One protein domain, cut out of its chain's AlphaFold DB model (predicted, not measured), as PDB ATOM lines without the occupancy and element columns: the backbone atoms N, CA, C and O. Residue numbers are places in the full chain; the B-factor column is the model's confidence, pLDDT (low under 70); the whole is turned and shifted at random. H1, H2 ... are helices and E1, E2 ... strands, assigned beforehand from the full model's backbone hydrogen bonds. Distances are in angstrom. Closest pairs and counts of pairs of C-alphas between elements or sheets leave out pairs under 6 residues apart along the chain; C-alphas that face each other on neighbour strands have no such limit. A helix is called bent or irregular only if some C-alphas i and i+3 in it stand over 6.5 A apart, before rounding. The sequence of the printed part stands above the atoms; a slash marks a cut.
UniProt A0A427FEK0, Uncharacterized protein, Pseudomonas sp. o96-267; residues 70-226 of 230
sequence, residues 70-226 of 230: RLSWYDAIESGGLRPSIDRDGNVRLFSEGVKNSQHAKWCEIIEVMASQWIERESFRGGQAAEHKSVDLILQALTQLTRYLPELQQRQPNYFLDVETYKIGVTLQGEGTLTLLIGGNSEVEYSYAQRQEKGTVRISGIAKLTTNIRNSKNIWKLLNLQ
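This is residues 70 to 226 of the 230 residues of an uncharacterized protein of Pseudomonas sp. o96-267 (UniProt A0A427FEK0). A hairpin of two long helices, H2 and H3, stands between a small strand hairpin, E1 and E2, on one side and a twisted sheet of five strands, E3 to E7, on the other. The helices pack on the E3, E4 and E5 part of that sheet, while E6 and E7 reach away from them to the turn at residues 197 and 198, which makes one end of the longest axis. H1 lies near one end of the helix hairpin, and the short H5 comes last, near E5, E6 and E7. The printed part has 157 residues with five named helices and seven named strands, in the order H1 E1 E2 H2 H3 H4 E3 E4 E5 E6 E7 H5; the class is mixed, and both sheets are antiparallel, the larger in the order E3 E4 E5 E6 E7. The whole is compact, with a radius of gyration of the C-alphas of 16.1 A and spans of 54 by 38 by 23 A.

H1, residues 70 to 78, comes before the hairpin of E1, residues 82 to 86, and E2, residues 92 to 95, where N 83 and O 94 are 3.0 A apart, within hydrogen-bond range. H2, residues 102 to 123, is close to H1 but not clearly touching, with the C-alphas of Trp 73 and His 104 closest at 7.4 A. The closest C-alphas of E2 and H2, those of Val 92 and Ser 116, are 5.0 A apart. H3, residues 128 to 146, forms a helical hairpin with H2, at a shallow tilt of 20 degrees, opposite ways; they touch through residues 115 to 123 of H2 and 131 to 138 of H3 alone, closest at the C-alphas of Ser 123 and Glu 131, 6.0 A. The closest C-alphas of E1 and H3, those of Pro 84 and Leu 139, are 5.6 A apart. H4, residues 149 to 153, touches residues 107 to 108 of H2 alone, with the C-alphas of Trp 107 and Leu 149 closest at 6.2 A. E3, residues 158 to 162, E4, 167 to 173, E5, 177 to 182, E6, 187 to 196, and E7, 199 to 208, form a meander, each strand the antiparallel neighbour of the one before. Across its pairs, N 160 and O 169 are 2.9 A apart, N 170 and O 180 2.8 A, N 179 and O 191 2.8 A, and N 192 and O 203 2.7 A, within hydrogen-bond range. H2 and H3 on one face of this sheet make two layers. H3 has a height over the sheet of 7.9 A and runs slantwise to the strands, at 34 degrees to E4 on the local plane; the closest C-alphas of H3 and E4 are those of Ala 141 and Lys 167, 6.1 A. H5, residues 219 to 224, only grazes the sheet with residues 219 to 223, and is apart from H2 and H3. Every O i to N i+4 pair is within hydrogen-bond range in H1, H4 and H5, with 16 of 18 in H2 and 14 of 15 in H3.

H1 begins at C-alpha 70, (0.860, -32.449, -62.200). H2 is 30.9 A long and irregular, with C-alphas 107 and 110 7.1 A apart and a kink of 34 degrees near residue 109. H3 is 27.1 A long, from C-alpha 128 at (22.622, -29.762, -30.790). E6 spans 29.2 A and E7 29.5 A. H5 ends at C-alpha 224, (-3.923, -48.882, -57.646).

The two C-alphas farthest apart are those of Arg 88 and Lys 198, 54.9 A. The printed part has no cut and no long link. The mean pLDDT of the printed part is 81.2; residues 96 to 102, 122 to 131, 212, 215 and 217 are under 70.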
ATOM      1  N   ARG A  70      -0.238 -31.517 -62.466       74.56
ATOM      2  CA  ARG A  70       0.860 -32.449 -62.200       74.56
ATOM      3  C   ARG A  70       2.111 -32.104 -62.996       74.56
ATOM      4  O   ARG A  70       3.190 -32.140 -62.420       74.56
ATOM      5  N   LEU A  71       1.996 -31.746 -64.277       77.19
ATOM      6  CA  LEU A  71       3.156 -31.302 -65.062       77.19
ATOM      7  C   LEU A  71       3.765 -30.046 -64.437       77.19
ATOM      8  O   LEU A  71       4.946 -30.048 -64.117       77.19
ATOM      9  N   SER A  72       2.932 -29.054 -64.102       79.44
ATOM     10  CA  SER A  72       3.412 -27.830 -63.435       79.44
ATOM     11  C   SER A  72       4.073 -28.091 -62.073       79.44
ATOM     12  O   SER A  72       4.929 -27.327 -61.632       79.44
ATOM     13  N   TRP A  73       3.675 -29.168 -61.389       83.69
ATOM     14  CA  TRP A  73       4.284 -29.602 -60.137       83.69
ATOM     15  C   TRP A  73       5.661 -30.220 -60.358       83.69
ATOM     16  O   TRP A  73       6.609 -29.873 -59.659       83.69
ATOM     17  N   TYR A  74       5.788 -31.112 -61.339       80.69
ATOM     18  CA  TYR A  74       7.076 -31.716 -61.670       80.69
ATOM     19  C   TYR A  74       8.062 -30.677 -62.215       80.69
ATOM     20  O   TYR A  74       9.217 -30.692 -61.798       80.69
ATOM     21  N   ASP A  75       7.597 -29.702 -62.998       81.62
ATOM     22  CA  ASP A  75       8.407 -28.552 -63.423       81.62
ATOM     23  C   ASP A  75       8.917 -27.739 -62.215       81.62
ATOM     24  O   ASP A  75      10.072 -27.303 -62.173       81.62
ATOM     25  N   ALA A  76       8.086 -27.565 -61.178       79.06
ATOM     26  CA  ALA A  76       8.484 -26.901 -59.933       79.06
ATOM     27  C   ALA A  76       9.526 -27.710 -59.130       79.06
ATOM     28  O   ALA A  76      10.384 -27.124 -58.466       79.06
ATOM     29  N   ILE A  77       9.492 -29.044 -59.203       80.75
ATOM     30  CA  ILE A  77      10.526 -29.912 -58.616       80.75
ATOM     31  C   ILE A  77      11.836 -29.776 -59.397       80.75
ATOM     32  O   ILE A  77      12.887 -29.573 -58.791       80.75
ATOM     33  N   GLU A  78      11.784 -29.878 -60.726       80.44
ATOM     34  CA  GLU A  78      12.972 -29.853 -61.592       80.44
ATOM     35  C   GLU A  78      13.683 -28.497 -61.581       80.44
ATOM     36  O   GLU A  78      14.912 -28.442 -61.554       80.44
ATOM     37  N   SER A  79      12.925 -27.401 -61.513       80.31
ATOM     38  CA  SER A  79      13.467 -26.044 -61.352       80.31
ATOM     39  C   SER A  79      14.026 -25.760 -59.951       80.31
ATOM     40  O   SER A  79      14.608 -24.698 -59.727       80.31
ATOM     41  N   GLY A  80      13.865 -26.687 -59.001       74.31
ATOM     42  CA  GLY A  80      14.315 -26.527 -57.619       74.31
ATOM     43  C   GLY A  80      13.436 -25.604 -56.769       74.31
ATOM     44  O   GLY A  80      13.840 -25.245 -55.664       74.31
ATOM     45  N   GLY A  81      12.245 -25.232 -57.251       73.94
ATOM     46  CA  GLY A  81      11.279 -24.418 -56.502       73.94
ATOM     47  C   GLY A  81      10.648 -25.146 -55.309       73.94
ATOM     48  O   GLY A  81      10.161 -24.504 -54.378       73.94
ATOM     49  N   LEU A  82      10.686 -26.483 -55.316       77.62
ATOM     50  CA  LEU A  82      10.253 -27.348 -54.218       77.62
ATOM     51  C   LEU A  82      11.457 -27.854 -53.418       77.62
ATOM     52  O   LEU A  82      11.961 -28.957 -53.645       77.62
ATOM     53  N   ARG A  83      11.918 -27.036 -52.469       82.31
ATOM     54  CA  ARG A  83      13.037 -27.359 -51.581       82.31
ATOM     55  C   ARG A  83      12.616 -27.179 -50.120       82.31
ATOM     56  O   ARG A  83      12.537 -26.040 -49.662       82.31
ATOM     57  N   PRO A  84      12.390 -28.283 -49.381       86.94
ATOM     58  CA  PRO A  84      12.121 -28.224 -47.953       86.94
ATOM     59  C   PRO A  84      13.215 -27.444 -47.222       86.94
ATOM     60  O   PRO A  84      14.405 -27.712 -47.397       86.94
ATOM     61  N   SER A  85      12.809 -26.479 -46.411       87.00
ATOM     62  CA  SER A  85      13.696 -25.644 -45.602       87.00
ATOM     63  C   SER A  85      12.996 -25.205 -44.323       87.00
ATOM     64  O   SER A  85      11.779 -25.339 -44.204       87.00
ATOM     65  N   ILE A  86      13.771 -24.704 -43.364       85.81
ATOM     66  CA  ILE A  86      13.253 -24.104 -42.137       85.81
ATOM     67  C   ILE A  86      13.247 -22.585 -42.323       85.81
ATOM     68  O   ILE A  86      14.273 -22.002 -42.684       85.81
ATOM     69  N   ASP A  87      12.093 -21.956 -42.114       84.81
ATOM     70  CA  ASP A  87      11.949 -20.506 -42.160       84.81
ATOM     71  C   ASP A  87      12.497 -19.827 -40.891       84.81
ATOM     72  O   ASP A  87      12.981 -20.465 -39.956       84.81
ATOM     73  N   ARG A  88      12.457 -18.492 -40.861       79.81
ATOM     74  CA  ARG A  88      12.984 -17.706 -39.731       79.81
ATOM     75  C   ARG A  88      12.239 -17.956 -38.420       79.81
ATOM     76  O   ARG A  88      12.805 -17.697 -37.362       79.81
ATOM     77  N   ASP A  89      11.005 -18.441 -38.505       81.69
ATOM     78  CA  ASP A  89      10.147 -18.742 -37.363       81.69
ATOM     79  C   ASP A  89      10.278 -20.215 -36.927       81.69
ATOM     80  O   ASP A  89       9.571 -20.649 -36.020       81.69
ATOM     81  N   GLY A  90      11.175 -20.987 -37.553       78.62
ATOM     82  CA  GLY A  90      11.401 -22.396 -37.235       78.62
ATOM     83  C   GLY A  90      10.424 -23.362 -37.913       78.62
ATOM     84  O   GLY A  90      10.449 -24.552 -37.608       78.62
ATOM     85  N   ASN A  91       9.579 -22.893 -38.836       84.88
ATOM     86  CA  ASN A  91       8.613 -23.746 -39.525       84.88
ATOM     87  C   ASN A  91       9.197 -24.331 -40.807       84.88
ATOM     88  O   ASN A  91       9.965 -23.694 -41.527       84.88
ATOM     89  N   VAL A  92       8.763 -25.539 -41.139       86.31
ATOM     90  CA  VAL A  92       9.080 -26.191 -42.403       86.31
ATOM     91  C   VAL A  92       8.284 -25.553 -43.532       86.31
ATOM     92  O   VAL A  92       7.058 -25.476 -43.477       86.31
ATOM     93  N   ARG A  93       8.988 -25.174 -44.597       86.75
ATOM     94  CA  ARG A  93       8.431 -24.687 -45.860       86.75
ATOM     95  C   ARG A  93       8.931 -25.536 -47.010       86.75
ATOM     96  O   ARG A  93      10.133 -25.744 -47.148       86.75
ATOM     97  N   LEU A  94       8.012 -26.023 -47.839       82.88
ATOM     98  CA  LEU A  94       8.325 -26.791 -49.046       82.88
ATOM     99  C   LEU A  94       8.591 -25.877 -50.250       82.88
ATOM    100  O   LEU A  94       9.275 -26.296 -51.180       82.88
ATOM    101  N   PHE A  95       8.096 -24.636 -50.215       73.88
ATOM    102  CA  PHE A  95       8.323 -23.626 -51.247       73.88
ATOM    103  C   PHE A  95       9.326 -22.563 -50.815       73.88
ATOM    104  O   PHE A  95       9.243 -22.028 -49.710       73.88
ATOM    105  N   SER A  96      10.191 -22.161 -51.745       58.34
ATOM    106  CA  SER A  96      10.782 -20.823 -51.711       58.34
ATOM    107  C   SER A  96       9.679 -19.797 -51.991       58.34
ATOM    108  O   SER A  96       8.915 -19.983 -52.939       58.34
ATOM    109  N   GLU A  97       9.563 -18.753 -51.167       52.28
ATOM    110  CA  GLU A  97       8.534 -17.704 -51.262       52.28
ATOM    111  C   GLU A  97       8.182 -17.334 -52.722       52.28
ATOM    112  O   GLU A  97       9.061 -16.973 -53.501       52.28
ATOM    113  N   GLY A  98       6.895 -17.414 -53.105       54.19
ATOM    114  CA  GLY A  98       6.423 -16.903 -54.406       54.19
ATOM    115  C   GLY A  98       5.506 -17.803 -55.245       54.19
ATOM    116  O   GLY A  98       5.047 -17.360 -56.299       54.19
ATOM    117  N   VAL A  99       5.186 -19.030 -54.817       54.81
ATOM    118  CA  VAL A  99       4.291 -19.907 -55.599       54.81
ATOM    119  C   VAL A  99       2.826 -19.483 -55.452       54.81
ATOM    120  O   VAL A  99       2.247 -19.521 -54.371       54.81
ATOM    121  N   LYS A 100       2.217 -19.068 -56.573       56.25
ATOM    122  CA  LYS A 100       0.833 -18.556 -56.660       56.25
ATOM    123  C   LYS A 100      -0.233 -19.642 -56.869       56.25
ATOM    124  O   LYS A 100      -1.417 -19.320 -56.930       56.25
ATOM    125  N   ASN A 101       0.158 -20.909 -57.024       67.50
ATOM    126  CA  ASN A 101      -0.791 -21.987 -57.292       67.50
ATOM    127  C   ASN A 101      -1.455 -22.458 -55.985       67.50
ATOM    128  O   ASN A 101      -0.825 -23.067 -55.120       67.50
ATOM    129  N   SER A 102      -2.755 -22.201 -55.849       67.50
ATOM    130  CA  SER A 102      -3.527 -22.554 -54.653       67.50
ATOM    131  C   SER A 102      -3.622 -24.061 -54.391       67.50
ATOM    132  O   SER A 102      -3.824 -24.469 -53.251       67.50
ATOM    133  N   GLN A 103      -3.508 -24.902 -55.419       70.56
ATOM    134  CA  GLN A 103      -3.575 -26.355 -55.260       70.56
ATOM    135  C   GLN A 103      -2.249 -26.935 -54.773       70.56
ATOM    136  O   GLN A 103      -2.236 -27.804 -53.906       70.56
ATOM    137  N   HIS A 104      -1.138 -26.379 -55.256       75.19
ATOM    138  CA  HIS A 104       0.198 -26.662 -54.735       75.19
ATOM    139  C   HIS A 104       0.286 -26.350 -53.238       75.19
ATOM    140  O   HIS A 104       0.767 -27.173 -52.463       75.19
ATOM    141  N   ALA A 105      -0.264 -25.206 -52.821       72.44
ATOM    142  CA  ALA A 105      -0.340 -24.835 -51.411       72.44
ATOM    143  C   ALA A 105      -1.111 -25.874 -50.576       72.44
ATOM    144  O   ALA A 105      -0.621 -26.300 -49.534       72.44
ATOM    145  N   LYS A 106      -2.262 -26.360 -51.065       76.12
ATOM    146  CA  LYS A 106      -3.046 -27.411 -50.384       76.12
ATOM    147  C   LYS A 106      -2.292 -28.730 -50.243       76.12
ATOM    148  O   LYS A 106      -2.456 -29.423 -49.241       76.12
ATOM    149  N   TRP A 107      -1.498 -29.103 -51.245       77.94
ATOM    150  CA  TRP A 107      -0.682 -30.318 -51.194       77.94
ATOM    151  C   TRP A 107       0.399 -30.241 -50.118       77.94
ATOM    152  O   TRP A 107       0.663 -31.238 -49.448       77.94
ATOM    153  N   CYS A 108       0.974 -29.055 -49.922       82.00
ATOM    154  CA  CYS A 108       2.042 -28.821 -48.957       82.00
ATOM    155  C   CYS A 108       1.552 -28.569 -47.529       82.00
ATOM    156  O   CYS A 108       2.210 -29.019 -46.595       82.00
ATOM    157  N   GLU A 109       0.420 -27.885 -47.346       81.62
ATOM    158  CA  GLU A 109      -0.028 -27.342 -46.053       81.62
ATOM    159  C   GLU A 109       0.003 -28.372 -44.912       81.62
ATOM    160  O   GLU A 109       0.622 -28.136 -43.875       81.62
ATOM    161  N   ILE A 110      -0.604 -29.545 -45.120       79.81
ATOM    162  CA  ILE A 110      -0.678 -30.601 -44.097       79.81
ATOM    163  C   ILE A 110       0.723 -31.083 -43.704       79.81
ATOM    164  O   ILE A 110       0.998 -31.313 -42.527       79.81
ATOM    165  N   ILE A 111       1.619 -31.220 -44.681       85.38
ATOM    166  CA  ILE A 111       2.968 -31.738 -44.455       85.38
ATOM    167  C   ILE A 111       3.866 -30.693 -43.807       85.38
ATOM    168  O   ILE A 111       4.622 -31.042 -42.906       85.38
ATOM    169  N   GLU A 112       3.775 -29.432 -44.226       88.25
ATOM    170  CA  GLU A 112       4.516 -28.323 -43.619       88.25
ATOM    171  C   GLU A 112       4.183 -28.195 -42.133       88.25
ATOM    172  O   GLU A 112       5.084 -28.182 -41.291       88.25
ATOM    173  N   VAL A 113       2.890 -28.181 -41.791       84.38
ATOM    174  CA  VAL A 113       2.431 -28.097 -40.396       84.38
ATOM    175  C   VAL A 113       2.940 -29.285 -39.585       84.38
ATOM    176  O   VAL A 113       3.513 -29.116 -38.509       84.38
ATOM    177  N   MET A 114       2.756 -30.492 -40.110       84.44
ATOM    178  CA  MET A 114       3.138 -31.723 -39.434       84.44
ATOM    179  C   MET A 114       4.653 -31.824 -39.214       84.44
ATOM    180  O   MET A 114       5.096 -32.141 -38.111       84.44
ATOM    181  N   ALA A 115       5.455 -31.522 -40.237       86.25
ATOM    182  CA  ALA A 115       6.907 -31.566 -40.136       86.25
ATOM    183  C   ALA A 115       7.450 -30.498 -39.178       86.25
ATOM    184  O   ALA A 115       8.357 -30.796 -38.403       86.25
ATOM    185  N   SER A 116       6.858 -29.299 -39.165       86.94
ATOM    186  CA  SER A 116       7.212 -28.239 -38.206       86.94
ATOM    187  C   SER A 116       7.013 -28.706 -36.764       86.94
ATOM    188  O   SER A 116       7.920 -28.594 -35.947       86.94
ATOM    189  N   GLN A 117       5.863 -29.321 -36.470       84.44
ATOM    190  CA  GLN A 117       5.565 -29.856 -35.137       84.44
ATOM    191  C   GLN A 117       6.523 -30.972 -34.711       84.44
ATOM    192  O   GLN A 117       6.768 -31.159 -33.519       84.44
ATOM    193  N   TRP A 118       7.037 -31.762 -35.654       81.31
ATOM    194  CA  TRP A 118       8.001 -32.810 -35.334       81.31
ATOM    195  C   TRP A 118       9.396 -32.278 -35.087       81.31
ATOM    196  O   TRP A 118      10.014 -32.696 -34.114       81.31
ATOM    197  N   ILE A 119       9.867 -31.362 -35.931       80.25
ATOM    198  CA  ILE A 119      11.168 -30.718 -35.745       80.25
ATOM    199  C   ILE A 119      11.191 -29.998 -34.401       80.25
ATOM    200  O   ILE A 119      12.098 -30.237 -33.615       80.25
ATOM    201  N   GLU A 120      10.138 -29.239 -34.083       80.50
ATOM    202  CA  GLU A 120       9.990 -28.597 -32.777       80.50
ATOM    203  C   GLU A 120      10.131 -29.614 -31.631       80.50
ATOM    204  O   GLU A 120      10.907 -29.400 -30.706       80.50
ATOM    205  N   ARG A 121       9.443 -30.762 -31.696       73.94
ATOM    206  CA  ARG A 121       9.529 -31.811 -30.660       73.94
ATOM    207  C   ARG A 121      10.908 -32.456 -30.553       73.94
ATOM    208  O   ARG A 121      11.304 -32.822 -29.446       73.94
ATOM    209  N   GLU A 122      11.602 -32.634 -31.671       68.31
ATOM    210  CA  GLU A 122      12.919 -33.270 -31.714       68.31
ATOM    211  C   GLU A 122      14.008 -32.341 -31.163       68.31
ATOM    212  O   GLU A 122      14.877 -32.789 -30.409       68.31
ATOM    213  N   SER A 123      13.877 -31.034 -31.412       65.12
ATOM    214  CA  SER A 123      14.710 -29.981 -30.821       65.12
ATOM    215  C   SER A 123      14.698 -29.969 -29.291       65.12
ATOM    216  O   SER A 123      15.673 -29.572 -28.658       65.12
ATOM    217  N   PHE A 124      13.630 -30.465 -28.663       60.34
ATOM    218  CA  PHE A 124      13.550 -30.593 -27.204       60.34
ATOM    219  C   PHE A 124      14.132 -31.905 -26.648       60.34
ATOM    220  O   PHE A 124      14.224 -32.051 -25.427       60.34
ATOM    221  N   ARG A 125      14.492 -32.878 -27.498       59.34
ATOM    222  CA  ARG A 125      14.922 -34.229 -27.082       59.34
ATOM    223  C   ARG A 125      16.416 -34.502 -27.263       59.34
ATOM    224  O   ARG A 125      16.943 -35.377 -26.575       59.34
ATOM    225  N   GLY A 126      17.088 -33.792 -28.168       57.31
ATOM    226  CA  GLY A 126      18.486 -34.037 -28.536       57.31
ATOM    227  C   GLY A 126      19.490 -33.018 -27.986       57.31
ATOM    228  O   GLY A 126      19.139 -31.930 -27.546       57.31
ATOM    229  N   GLY A 127      20.780 -33.364 -28.036       58.38
ATOM    230  CA  GLY A 127      21.859 -32.368 -28.022       58.38
ATOM    231  C   GLY A 127      22.078 -31.795 -29.429       58.38
ATOM    232  O   GLY A 127      21.872 -32.513 -30.408       58.38
ATOM    233  N   GLN A 128      22.556 -30.547 -29.535       60.84
ATOM    234  CA  GLN A 128      22.622 -29.762 -30.790       60.84
ATOM    235  C   GLN A 128      23.140 -30.534 -32.024       60.84
ATOM    236  O   GLN A 128      22.585 -30.423 -33.112       60.84
ATOM    237  N   ALA A 129      24.183 -31.363 -31.890       60.25
ATOM    238  CA  ALA A 129      24.753 -32.100 -33.027       60.25
ATOM    239  C   ALA A 129      23.878 -33.270 -33.529       60.25
ATOM    240  O   ALA A 129      23.887 -33.581 -34.720       60.25
ATOM    241  N   ALA A 130      23.136 -33.933 -32.637       60.81
ATOM    242  CA  ALA A 130      22.217 -35.012 -33.008       60.81
ATOM    243  C   ALA A 130      20.926 -34.454 -33.626       60.81
ATOM    244  O   ALA A 130      20.398 -35.036 -34.571       60.81
ATOM    245  N   GLU A 131      20.488 -33.295 -33.133       67.12
ATOM    246  CA  GLU A 131      19.333 -32.540 -33.619       67.12
ATOM    247  C   GLU A 131      19.513 -32.062 -35.068       67.12
ATOM    248  O   GLU A 131      18.641 -32.270 -35.906       67.12
ATOM    249  N   HIS A 132      20.677 -31.506 -35.421       73.06
ATOM    250  CA  HIS A 132      20.932 -31.099 -36.809       73.06
ATOM    251  C   HIS A 132      20.855 -32.279 -37.788       73.06
ATOM    252  O   HIS A 132      20.281 -32.160 -38.870       73.06
ATOM    253  N   LYS A 133      21.368 -33.450 -37.390       81.50
ATOM    254  CA  LYS A 133      21.331 -34.649 -38.232       81.50
ATOM    255  C   LYS A 133      19.908 -35.190 -38.411       81.50
ATOM    256  O   LYS A 133      19.581 -35.634 -39.509       81.50
ATOM    257  N   SER A 134      19.077 -35.189 -37.367       81.38
ATOM    258  CA  SER A 134      17.687 -35.653 -37.475       81.38
ATOM    259  C   SER A 134      16.850 -34.718 -38.345       81.38
ATOM    260  O   SER A 134      16.135 -35.184 -39.233       81.38
ATOM    261  N   VAL A 135      17.012 -33.405 -38.171       84.75
ATOM    262  CA  VAL A 135      16.372 -32.383 -39.008       84.75
ATOM    263  C   VAL A 135      16.745 -32.554 -40.482       84.75
ATOM    264  O   VAL A 135      15.856 -32.597 -41.335       84.75
ATOM    265  N   ASP A 136      18.030 -32.730 -40.793       87.38
ATOM    266  CA  ASP A 136      18.486 -32.934 -42.171       87.38
ATOM    267  C   ASP A 136      17.862 -34.184 -42.808       87.38
ATOM    268  O   ASP A 136      17.438 -34.147 -43.967       87.38
ATOM    269  N   LEU A 137      17.759 -35.286 -42.059       87.56
ATOM    270  CA  LEU A 137      17.121 -36.518 -42.537       87.56
ATOM    271  C   LEU A 137      15.631 -36.311 -42.833       87.56
ATOM    272  O   LEU A 137      15.148 -36.777 -43.869       87.56
ATOM    273  N   ILE A 138      14.921 -35.566 -41.980       87.94
ATOM    274  CA  ILE A 138      13.508 -35.222 -42.188       87.94
ATOM    275  C   ILE A 138      13.348 -34.364 -43.450       87.94
ATOM    276  O   ILE A 138      12.504 -34.669 -44.293       87.94
ATOM    277  N   LEU A 139      14.173 -33.330 -43.636       89.69
ATOM    278  CA  LEU A 139      14.127 -32.472 -44.830       89.69
ATOM    279  C   LEU A 139      14.441 -33.255 -46.118       89.69
ATOM    280  O   LEU A 139      13.803 -33.048 -47.159       89.69
ATOM    281  N   GLN A 140      15.381 -34.200 -46.062       89.56
ATOM    282  CA  GLN A 140      15.664 -35.098 -47.182       89.56
ATOM    283  C   GLN A 140      14.476 -36.015 -47.490       89.56
ATOM    284  O   GLN A 140      14.105 -36.157 -48.657       89.56
ATOM    285  N   ALA A 141      13.848 -36.605 -46.471       90.25
ATOM    286  CA  ALA A 141      12.654 -37.429 -46.642       90.25
ATOM    287  C   ALA A 141      11.478 -36.620 -47.220       90.25
ATOM    288  O   ALA A 141      10.799 -37.090 -48.136       90.25
ATOM    289  N   LEU A 142      11.286 -35.375 -46.769       90.50
ATOM    290  CA  LEU A 142      10.290 -34.449 -47.321       90.50
ATOM    291  C   LEU A 142      10.531 -34.195 -48.807       90.50
ATOM    292  O   LEU A 142       9.591 -34.234 -49.595       90.50
ATOM    293  N   THR A 143      11.793 -34.007 -49.203       89.12
ATOM    294  CA  THR A 143      12.178 -33.802 -50.608       89.12
ATOM    295  C   THR A 143      11.794 -35.001 -51.477       89.12
ATOM    296  O   THR A 143      11.419 -34.842 -52.637       89.12
ATOM    297  N   GLN A 144      11.878 -36.218 -50.937       88.62
ATOM    298  CA  GLN A 144      11.434 -37.409 -51.658       88.62
ATOM    299  C   GLN A 144       9.907 -37.513 -51.703       88.62
ATOM    300  O   GLN A 144       9.353 -37.905 -52.729       88.62
ATOM    301  N   LEU A 145       9.220 -37.136 -50.623       89.44
ATOM    302  CA  LEU A 145       7.762 -37.165 -50.533       89.44
ATOM    303  C   LEU A 145       7.084 -36.172 -51.488       89.44
ATOM    304  O   LEU A 145       6.050 -36.513 -52.067       89.44
ATOM    305  N   THR A 146       7.656 -34.982 -51.715       88.12
ATOM    306  CA  THR A 146       7.053 -33.967 -52.605       88.12
ATOM    307  C   THR A 146       6.799 -34.490 -54.019       88.12
ATOM    308  O   THR A 146       5.785 -34.145 -54.621       88.12
ATOM    309  N   ARG A 147       7.637 -35.402 -54.528       84.62
ATOM    310  CA  ARG A 147       7.485 -36.051 -55.850       84.62
ATOM    311  C   ARG A 147       6.187 -36.844 -56.014       84.62
ATOM    312  O   ARG A 147       5.790 -37.152 -57.136       84.62
ATOM    313  N   TYR A 148       5.544 -37.182 -54.902       85.88
ATOM    314  CA  TYR A 148       4.398 -38.087 -54.846       85.88
ATOM    315  C   TYR A 148       3.148 -37.449 -54.270       85.88
ATOM    316  O   TYR A 148       2.096 -38.086 -54.219       85.88
ATOM    317  N   LEU A 149       3.244 -36.193 -53.834       87.12
ATOM    318  CA  LEU A 149       2.119 -35.489 -53.244       87.12
ATOM    319  C   LEU A 149       0.873 -35.433 -54.133       87.12
ATOM    320  O   LEU A 149      -0.203 -35.725 -53.604       87.12
ATOM    321  N   PRO A 150       0.978 -35.139 -55.445       82.81
ATOM    322  CA  PRO A 150      -0.196 -35.060 -56.308       82.81
ATOM    323  C   PRO A 150      -0.991 -36.370 -56.364       82.81
ATOM    324  O   PRO A 150      -2.220 -36.351 -56.440       82.81
ATOM    325  N   GLU A 151      -0.313 -37.520 -56.333       84.00
ATOM    326  CA  GLU A 151      -0.953 -38.836 -56.376       84.00
ATOM    327  C   GLU A 151      -1.439 -39.317 -55.011       84.00
ATOM    328  O   GLU A 151      -2.458 -40.004 -54.937       84.00
ATOM    329  N   LEU A 152      -0.730 -38.964 -53.938       85.19
ATOM    330  CA  LEU A 152      -1.110 -39.342 -52.579       85.19
ATOM    331  C   LEU A 152      -2.325 -38.549 -52.098       85.19
ATOM    332  O   LEU A 152      -3.247 -39.152 -51.561       85.19
ATOM    333  N   GLN A 153      -2.375 -37.235 -52.338       80.00
ATOM    334  CA  GLN A 153      -3.473 -36.361 -51.894       80.00
ATOM    335  C   GLN A 153      -4.851 -36.814 -52.385       80.00
ATOM    336  O   GLN A 153      -5.828 -36.734 -51.643       80.00
ATOM    337  N   GLN A 154      -4.932 -37.359 -53.600       78.31
ATOM    338  CA  GLN A 154      -6.183 -37.883 -54.164       78.31
ATOM    339  C   GLN A 154      -6.754 -39.072 -53.375       78.31
ATOM    340  O   GLN A 154      -7.907 -39.440 -53.568       78.31
ATOM    341  N   ARG A 155      -5.952 -39.676 -52.492       78.75
ATOM    342  CA  ARG A 155      -6.272 -40.894 -51.742       78.75
ATOM    343  C   ARG A 155      -6.408 -40.657 -50.235       78.75
ATOM    344  O   ARG A 155      -6.360 -41.620 -49.483       78.75
ATOM    345  N   GLN A 156      -6.562 -39.398 -49.810       81.75
ATOM    346  CA  GLN A 156      -6.747 -38.997 -48.404       81.75
ATOM    347  C   GLN A 156      -5.712 -39.636 -47.450       81.75
ATOM    348  O   GLN A 156      -6.049 -40.456 -46.597       81.75
ATOM    349  N   PRO A 157      -4.425 -39.296 -47.618       88.00
ATOM    350  CA  PRO A 157      -3.343 -39.920 -46.877       88.00
ATOM    351  C   PRO A 157      -3.301 -39.474 -45.421       88.00
ATOM    352  O   PRO A 157      -3.497 -38.299 -45.117       88.00
ATOM    353  N   ASN A 158      -2.934 -40.402 -44.535       88.00
ATOM    354  CA  ASN A 158      -2.520 -40.068 -43.176       88.00
ATOM    355  C   ASN A 158      -0.998 -40.136 -43.088       88.00
ATOM    356  O   ASN A 158      -0.396 -41.182 -43.343       88.00
ATOM    357  N   TYR A 159      -0.386 -39.021 -42.717       89.50
ATOM    358  CA  TYR A 159       1.058 -38.889 -42.608       89.50
ATOM    359  C   TYR A 159       1.522 -39.071 -41.157       89.50
ATOM    360  O   TYR A 159       0.824 -38.680 -40.222       89.50
ATOM    361  N   PHE A 160       2.697 -39.665 -40.963       88.12
ATOM    362  CA  PHE A 160       3.322 -39.835 -39.649       88.12
ATOM    363  C   PHE A 160       4.855 -39.820 -39.752       88.12
ATOM    364  O   PHE A 160       5.399 -39.988 -40.840       88.12
ATOM    365  N   LEU A 161       5.556 -39.593 -38.640       86.19
ATOM    366  CA  LEU A 161       7.016 -39.660 -38.571       86.19
ATOM    367  C   LEU A 161       7.395 -40.932 -37.843       86.19
ATOM    368  O   LEU A 161       6.928 -41.169 -36.727       86.19
ATOM    369  N   ASP A 162       8.257 -41.720 -38.465       86.12
ATOM    370  CA  ASP A 162       8.956 -42.777 -37.759       86.12
ATOM    371  C   ASP A 162      10.133 -42.161 -36.996       86.12
ATOM    372  O   ASP A 162      11.144 -41.786 -37.586       86.12
ATOM    373  N   VAL A 163       9.977 -42.022 -35.680       78.94
ATOM    374  CA  VAL A 163      10.961 -41.373 -34.797       78.94
ATOM    375  C   VAL A 163      12.256 -42.187 -34.695       78.94
ATOM    376  O   VAL A 163      13.310 -41.625 -34.420       78.94
ATOM    377  N   GLU A 164      12.212 -43.499 -34.947       82.50
ATOM    378  CA  GLU A 164      13.408 -44.345 -34.876       82.50
ATOM    379  C   GLU A 164      14.293 -44.180 -36.115       82.50
ATOM    380  O   GLU A 164      15.522 -44.213 -36.019       82.50
ATOM    381  N   THR A 165      13.675 -43.994 -37.285       84.19
ATOM    382  CA  THR A 165      14.387 -43.967 -38.573       84.19
ATOM    383  C   THR A 165      14.393 -42.606 -39.268       84.19
ATOM    384  O   THR A 165      15.064 -42.451 -40.291       84.19
ATOM    385  N   TYR A 166      13.664 -41.622 -38.734       85.44
ATOM    386  CA  TYR A 166      13.411 -40.300 -39.324       85.44
ATOM    387  C   TYR A 166      12.807 -40.353 -40.737       85.44
ATOM    388  O   TYR A 166      12.939 -39.414 -41.524       85.44
ATOM    389  N   LYS A 167      12.134 -41.460 -41.073       90.56
ATOM    390  CA  LYS A 167      11.393 -41.617 -42.328       90.56
ATOM    391  C   LYS A 167       9.998 -41.035 -42.196       90.56
ATOM    392  O   LYS A 167       9.361 -41.119 -41.146       90.56
ATOM    393  N   ILE A 168       9.482 -40.524 -43.306       90.81
ATOM    394  CA  ILE A 168       8.103 -40.055 -43.366       90.81
ATOM    395  C   ILE A 168       7.212 -41.205 -43.790       90.81
ATOM    396  O   ILE A 168       7.329 -41.754 -44.887       90.81
ATOM    397  N   GLY A 169       6.316 -41.554 -42.886       91.19
ATOM    398  CA  GLY A 169       5.273 -42.522 -43.086       91.19
ATOM    399  C   GLY A 169       4.062 -41.932 -43.792       91.19
ATOM    400  O   GLY A 169       3.597 -40.839 -43.467       91.19
ATOM    401  N   VAL A 170       3.516 -42.687 -44.737       91.94
ATOM    402  CA  VAL A 170       2.232 -42.420 -45.385       91.94
ATOM    403  C   VAL A 170       1.390 -43.675 -45.264       91.94
ATOM    404  O   VAL A 170       1.803 -44.733 -45.732       91.94
ATOM    405  N   THR A 171       0.208 -43.571 -44.665       90.81
ATOM    406  CA  THR A 171      -0.791 -44.640 -44.705       90.81
ATOM    407  C   THR A 171      -1.970 -44.247 -45.579       90.81
ATOM    408  O   THR A 171      -2.474 -43.124 -45.516       90.81
ATOM    409  N   LEU A 172      -2.401 -45.198 -46.397       90.19
ATOM    410  CA  LEU A 172      -3.593 -45.128 -47.224       90.19
ATOM    411  C   LEU A 172      -4.530 -46.251 -46.792       90.19
ATOM    412  O   LEU A 172      -4.084 -47.383 -46.566       90.19
ATOM    413  N   GLN A 173      -5.806 -45.912 -46.650       87.62
ATOM    414  CA  GLN A 173      -6.867 -46.858 -46.339       87.62
ATOM    415  C   GLN A 173      -7.826 -46.932 -47.523       87.62
ATOM    416  O   GLN A 173      -8.339 -45.914 -47.985       87.62
ATOM    417  N   GLY A 174      -8.066 -48.149 -47.991       83.62
ATOM    418  CA  GLY A 174      -9.007 -48.456 -49.058       83.62
ATOM    419  C   GLY A 174      -9.470 -49.899 -48.920       83.62
ATOM    420  O   GLY A 174      -9.875 -50.320 -47.838       83.62
ATOM    421  N   GLU A 175      -9.331 -50.698 -49.978       84.69
ATOM    422  CA  GLU A 175      -9.599 -52.147 -49.902       84.69
ATOM    423  C   GLU A 175      -8.672 -52.898 -48.927       84.69
ATOM    424  O   GLU A 175      -8.965 -54.014 -48.501       84.69
ATOM    425  N   GLY A 176      -7.545 -52.287 -48.571       87.69
ATOM    426  CA  GLY A 176      -6.630 -52.719 -47.524       87.69
ATOM    427  C   GLY A 176      -5.848 -51.520 -46.995       87.69
ATOM    428  O   GLY A 176      -6.109 -50.383 -47.382       87.69
ATOM    429  N   THR A 177      -4.849 -51.772 -46.156       90.62
ATOM    430  CA  THR A 177      -3.966 -50.727 -45.625       90.62
ATOM    431  C   THR A 177      -2.629 -50.776 -46.345       90.62
ATOM    432  O   THR A 177      -1.940 -51.797 -46.282       90.62
ATOM    433  N   LEU A 178      -2.259 -49.688 -47.020       91.62
ATOM    434  CA  LEU A 178      -0.922 -49.486 -47.583       91.62
ATOM    435  C   LEU A 178      -0.154 -48.500 -46.707       91.62
ATOM    436  O   LEU A 178      -0.596 -47.373 -46.519       91.62
ATOM    437  N   THR A 179       1.016 -48.909 -46.236       92.69
ATOM    438  CA  THR A 179       1.977 -48.057 -45.536       92.69
ATOM    439  C   THR A 179       3.218 -47.894 -46.400       92.69
ATOM    440  O   THR A 179       3.775 -48.886 -46.870       92.69
ATOM    441  N   LEU A 180       3.659 -46.654 -46.581       92.56
ATOM    442  CA  LEU A 180       4.907 -46.270 -47.232       92.56
ATOM    443  C   LEU A 180       5.794 -45.573 -46.198       92.56
ATOM    444  O   LEU A 180       5.309 -44.678 -45.517       92.56
ATOM    445  N   LEU A 181       7.066 -45.941 -46.094       93.06
ATOM    446  CA  LEU A 181       8.072 -45.232 -45.301       93.06
ATOM    447  C   LEU A 181       9.121 -44.665 -46.252       93.06
ATOM    448  O   LEU A 181       9.844 -45.416 -46.907       93.06
ATOM    449  N   ILE A 182       9.177 -43.342 -46.347       91.69
ATOM    450  CA  ILE A 182      10.010 -42.606 -47.297       91.69
ATOM    451  C   ILE A 182      11.204 -42.013 -46.552       91.69
ATOM    452  O   ILE A 182      11.028 -41.217 -45.631       91.69
ATOM    453  N   GLY A 183      12.416 -42.402 -46.951       88.88
ATOM    454  CA  GLY A 183      13.670 -41.862 -46.414       88.88
ATOM    455  C   GLY A 183      14.376 -40.902 -47.375       88.88
ATOM    456  O   GLY A 183      13.914 -40.654 -48.486       88.88
ATOM    457  N   GLY A 184      15.536 -40.381 -46.964       84.12
ATOM    458  CA  GLY A 184      16.344 -39.459 -47.778       84.12
ATOM    459  C   GLY A 184      17.094 -40.103 -48.954       84.12
ATOM    460  O   GLY A 184      17.468 -39.421 -49.906       84.12
ATOM    461  N   ASN A 185      17.279 -41.424 -48.945       82.44
ATOM    462  CA  ASN A 185      18.083 -42.174 -49.918       82.44
ATOM    463  C   ASN A 185      17.345 -42.526 -51.227       82.44
ATOM    464  O   ASN A 185      17.820 -43.363 -51.992       82.44
ATOM    465  N   SER A 186      16.200 -41.893 -51.508       79.62
ATOM    466  CA  SER A 186      15.329 -42.245 -52.643       79.62
ATOM    467  C   SER A 186      14.875 -43.712 -52.619       79.62
ATOM    468  O   SER A 186      14.631 -44.311 -53.667       79.62
ATOM    469  N   GLU A 187      14.740 -44.305 -51.435       85.25
ATOM    470  CA  GLU A 187      14.115 -45.610 -51.245       85.25
ATOM    471  C   GLU A 187      12.835 -45.456 -50.429       85.25
ATOM    472  O   GLU A 187      12.698 -44.560 -49.590       85.25
ATOM    473  N   VAL A 188      11.879 -46.335 -50.710       89.31
ATOM    474  CA  VAL A 188      10.635 -46.448 -49.962       89.31
ATOM    475  C   VAL A 188      10.438 -47.884 -49.532       89.31
ATOM    476  O   VAL A 188      10.470 -48.812 -50.344       89.31
ATOM    477  N   GLU A 189      10.209 -48.060 -48.244       92.12
ATOM    478  CA  GLU A 189       9.737 -49.326 -47.708       92.12
ATOM    479  C   GLU A 189       8.222 -49.310 -47.789       92.12
ATOM    480  O   GLU A 189       7.576 -48.333 -47.413       92.12
ATOM    481  N   TYR A 190       7.641 -50.375 -48.318       92.12
ATOM    482  CA  TYR A 190       6.202 -50.482 -48.443       92.12
ATOM    483  C   TYR A 190       5.701 -51.738 -47.750       92.12
ATOM    484  O   TYR A 190       6.348 -52.789 -47.743       92.12
ATOM    485  N   SER A 191       4.494 -51.642 -47.210       92.50
ATOM    486  CA  SER A 191       3.725 -52.794 -46.768       92.50
ATOM    487  C   SER A 191       2.258 -52.596 -47.112       92.50
ATOM    488  O   SER A 191       1.708 -51.516 -46.939       92.50
ATOM    489  N   TYR A 192       1.626 -53.641 -47.620       91.94
ATOM    490  CA  TYR A 192       0.207 -53.697 -47.908       91.94
ATOM    491  C   TYR A 192      -0.389 -54.898 -47.191       91.94
ATOM    492  O   TYR A 192       0.179 -55.994 -47.229       91.94
ATOM    493  N   ALA A 193      -1.528 -54.691 -46.543       90.94
ATOM    494  CA  ALA A 193      -2.287 -55.746 -45.899       90.94
ATOM    495  C   ALA A 193      -3.772 -55.612 -46.237       90.94
ATOM    496  O   ALA A 193      -4.362 -54.551 -46.051       90.94
ATOM    497  N   GLN A 194      -4.383 -56.706 -46.683       90.75
ATOM    498  CA  GLN A 194      -5.812 -56.788 -46.968       90.75
ATOM    499  C   GLN A 194      -6.386 -58.056 -46.352       90.75
ATOM    500  O   GLN A 194      -5.850 -59.153 -46.530       90.75
ATOM    501  N   ARG A 195      -7.502 -57.907 -45.641       88.19
ATOM    502  CA  ARG A 195      -8.267 -59.041 -45.129       88.19
ATOM    503  C   ARG A 195      -9.172 -59.575 -46.238       88.19
ATOM    504  O   ARG A 195      -9.880 -58.809 -46.878       88.19
ATOM    505  N   GLN A 196      -9.152 -60.884 -46.438       86.31
ATOM    506  CA  GLN A 196     -10.022 -61.613 -47.358       86.31
ATOM    507  C   GLN A 196     -10.879 -62.615 -46.577       86.31
ATOM    508  O   GLN A 196     -10.602 -62.922 -45.417       86.31
ATOM    509  N   GLU A 197     -11.909 -63.168 -47.220       86.12
ATOM    510  CA  GLU A 197     -12.803 -64.158 -46.597       86.12
ATOM    511  C   GLU A 197     -12.053 -65.385 -46.057       86.12
ATOM    512  O   GLU A 197     -12.430 -65.944 -45.029       86.12
ATOM    513  N   LYS A 198     -10.964 -65.791 -46.726       87.69
ATOM    514  CA  LYS A 198     -10.169 -66.984 -46.384       87.69
ATOM    515  C   LYS A 198      -8.763 -66.669 -45.856       87.69
ATOM    516  O   LYS A 198      -7.883 -67.520 -45.940       87.69
ATOM    517  N   GLY A 199      -8.529 -65.470 -45.317       88.88
ATOM    518  CA  GLY A 199      -7.249 -65.126 -44.688       88.88
ATOM    519  C   GLY A 199      -6.834 -63.672 -44.876       88.88
ATOM    520  O   GLY A 199      -7.669 -62.791 -45.052       88.88
ATOM    521  N   THR A 200      -5.528 -63.414 -44.838       88.88
ATOM    522  CA  THR A 200      -4.963 -62.070 -45.013       88.88
ATOM    523  C   THR A 200      -3.877 -62.114 -46.075       88.88
ATOM    524  O   THR A 200      -2.930 -62.891 -45.962       88.88
ATOM    525  N   VAL A 201      -3.983 -61.248 -47.080       87.25
ATOM    526  CA  VAL A 201      -2.914 -61.014 -48.052       87.25
ATOM    527  C   VAL A 201      -1.985 -59.951 -47.486       87.25
ATOM    528  O   VAL A 201      -2.440 -58.881 -47.077       87.25
ATOM    529  N   ARG A 202      -0.682 -60.242 -47.448       90.62
ATOM    530  CA  ARG A 202       0.357 -59.287 -47.046       90.62
ATOM    531  C   ARG A 202       1.440 -59.228 -48.110       90.62
ATOM    532  O   ARG A 202       1.934 -60.262 -48.547       90.62
ATOM    533  N   ILE A 203       1.809 -58.016 -48.503       88.94
ATOM    534  CA  ILE A 203       2.879 -57.748 -49.466       88.94
ATOM    535  C   ILE A 203       3.783 -56.696 -48.839       88.94
ATOM    536  O   ILE A 203       3.302 -55.639 -48.450       88.94
ATOM    537  N   SER A 204       5.083 -56.947 -48.748       92.31
ATOM    538  CA  SER A 204       6.054 -55.957 -48.279       92.31
ATOM    539  C   SER A 204       7.308 -55.967 -49.141       92.31
ATOM    540  O   SER A 204       7.558 -56.917 -49.888       92.31
ATOM    541  N   GLY A 205       8.075 -54.887 -49.084       90.31
ATOM    542  CA  GLY A 205       9.335 -54.787 -49.804       90.31
ATOM    543  C   GLY A 205       9.907 -53.381 -49.800       90.31
ATOM    544  O   GLY A 205       9.415 -52.491 -49.111       90.31
ATOM    545  N   ILE A 206      10.954 -53.205 -50.600       89.88
ATOM    546  CA  ILE A 206      11.650 -51.934 -50.791       89.88
ATOM    547  C   ILE A 206      11.601 -51.596 -52.279       89.88
ATOM    548  O   ILE A 206      11.827 -52.463 -53.128       89.88
ATOM    549  N   ALA A 207      11.286 -50.348 -52.606       86.12
ATOM    550  CA  ALA A 207      11.324 -49.832 -53.967       86.12
ATOM    551  C   ALA A 207      12.204 -48.586 -54.046       86.12
ATOM    552  O   ALA A 207      12.316 -47.821 -53.090       86.12
ATOM    553  N   LYS A 208      12.799 -48.358 -55.217       84.56
ATOM    554  CA  LYS A 208      13.487 -47.102 -55.510       84.56
ATOM    555  C   LYS A 208      12.482 -46.068 -55.996       84.56
ATOM    556  O   LYS A 208      11.688 -46.334 -56.898       84.56
ATOM    557  N   LEU A 209      12.543 -44.903 -55.376       77.75
ATOM    558  CA  LEU A 209      11.790 -43.720 -55.732       77.75
ATOM    559  C   LEU A 209      12.414 -43.105 -56.987       77.75
ATOM    560  O   LEU A 209      13.626 -42.927 -57.081       77.75
ATOM    561  N   THR A 210      11.568 -42.785 -57.956       77.94
ATOM    562  CA  THR A 210      11.945 -42.058 -59.171       77.94
ATOM    563  C   THR A 210      11.327 -40.657 -59.140       77.94
ATOM    564  O   THR A 210      10.713 -40.265 -58.151       77.94
ATOM    565  N   THR A 211      11.491 -39.857 -60.190       70.81
ATOM    566  CA  THR A 211      10.873 -38.520 -60.242       70.81
ATOM    567  C   THR A 211       9.342 -38.588 -60.253       70.81
ATOM    568  O   THR A 211       8.691 -37.686 -59.744       70.81
ATOM    569  N   ASN A 212       8.759 -39.669 -60.787       69.88
ATOM    570  CA  ASN A 212       7.315 -39.834 -60.953       69.88
ATOM    571  C   ASN A 212       6.860 -41.200 -60.423       69.88
ATOM    572  O   ASN A 212       7.441 -42.228 -60.766       69.88
ATOM    573  N   ILE A 213       5.774 -41.250 -59.646       71.19
ATOM    574  CA  ILE A 213       5.325 -42.504 -59.016       71.19
ATOM    575  C   ILE A 213       4.975 -43.603 -60.012       71.19
ATOM    576  O   ILE A 213       5.123 -44.783 -59.700       71.19
ATOM    577  N   ARG A 214       4.546 -43.228 -61.221       70.69
ATOM    578  CA  ARG A 214       4.223 -44.162 -62.305       70.69
ATOM    579  C   ARG A 214       5.452 -44.938 -62.771       70.69
ATOM    580  O   ARG A 214       5.318 -46.075 -63.216       70.69
ATOM    581  N   ASN A 215       6.633 -44.346 -62.611       64.19
ATOM    582  CA  ASN A 215       7.917 -44.953 -62.950       64.19
ATOM    583  C   ASN A 215       8.514 -45.735 -61.766       64.19
ATOM    584  O   ASN A 215       9.394 -46.577 -61.953       64.19
ATOM    585  N   SER A 216       8.007 -45.518 -60.548       72.06
ATOM    586  CA  SER A 216       8.390 -46.273 -59.357       72.06
ATOM    587  C   SER A 216       7.742 -47.663 -59.387       72.06
ATOM    588  O   SER A 216       6.561 -47.853 -59.067       72.06
ATOM    589  N   LYS A 217       8.534 -48.664 -59.801       68.38
ATOM    590  CA  LYS A 217       8.125 -50.076 -59.876       68.38
ATOM    591  C   LYS A 217       7.511 -50.520 -58.539       68.38
ATOM    592  O   LYS A 217       8.019 -50.194 -57.474       68.38
ATOM    593  N   ASN A 218       6.416 -51.276 -58.607       76.19
ATOM    594  CA  ASN A 218       5.595 -51.763 -57.484       76.19
ATOM    595  C   ASN A 218       4.763 -50.699 -56.750       76.19
ATOM    596  O   ASN A 218       3.605 -50.980 -56.463       76.19
ATOM    597  N   ILE A 219       5.269 -49.484 -56.526       78.81
ATOM    598  CA  ILE A 219       4.523 -48.437 -55.800       78.81
ATOM    599  C   ILE A 219       3.254 -48.033 -56.545       78.81
ATOM    600  O   ILE A 219       2.176 -48.038 -55.958       78.81
ATOM    601  N   TRP A 220       3.344 -47.791 -57.855       81.75
ATOM    602  CA  TRP A 220       2.157 -47.488 -58.661       81.75
ATOM    603  C   TRP A 220       1.099 -48.598 -58.603       81.75
ATOM    604  O   TRP A 220      -0.094 -48.331 -58.479       81.75
ATOM    605  N   LYS A 221       1.537 -49.863 -58.650       82.38
ATOM    606  CA  LYS A 221       0.633 -51.018 -58.570       82.38
ATOM    607  C   LYS A 221      -0.061 -51.076 -57.210       82.38
ATOM    608  O   LYS A 221      -1.272 -51.242 -57.173       82.38
ATOM    609  N   LEU A 222       0.688 -50.900 -56.122       82.62
ATOM    610  CA  LEU A 222       0.155 -50.911 -54.757       82.62
ATOM    611  C   LEU A 222      -0.823 -49.764 -54.511       82.62
ATOM    612  O   LEU A 222      -1.850 -49.973 -53.875       82.62
ATOM    613  N   LEU A 223      -0.547 -48.579 -55.057       81.94
ATOM    614  CA  LEU A 223      -1.500 -47.475 -55.020       81.94
ATOM    615  C   LEU A 223      -2.789 -47.831 -55.758       81.94
ATOM    616  O   LEU A 223      -3.869 -47.565 -55.247       81.94
ATOM    617  N   ASN A 224      -2.716 -48.477 -56.921       82.00
ATOM    618  CA  ASN A 224      -3.923 -48.882 -57.646       82.00
ATOM    619  C   ASN A 224      -4.741 -49.961 -56.922       82.00
ATOM    620  O   ASN A 224      -5.951 -50.006 -57.114       82.00
ATOM    621  N   LEU A 225      -4.126 -50.762 -56.044       78.06
ATOM    622  CA  LEU A 225      -4.840 -51.710 -55.173       78.06
ATOM    623  C   LEU A 225      -5.629 -51.035 -54.043       78.06
ATOM    624  O   LEU A 225      -6.400 -51.699 -53.362       78.06
ATOM    625  N   GLN A 226      -5.447 -49.735 -53.802       72.94
ATOM    626  CA  GLN A 226      -6.211 -49.026 -52.770       72.94
ATOM    627  C   GLN A 226      -7.656 -48.727 -53.189       72.94
ATOM    628  O   GLN A 226      -8.407 -48.179 -52.390       72.94
TER     629      GLN A 226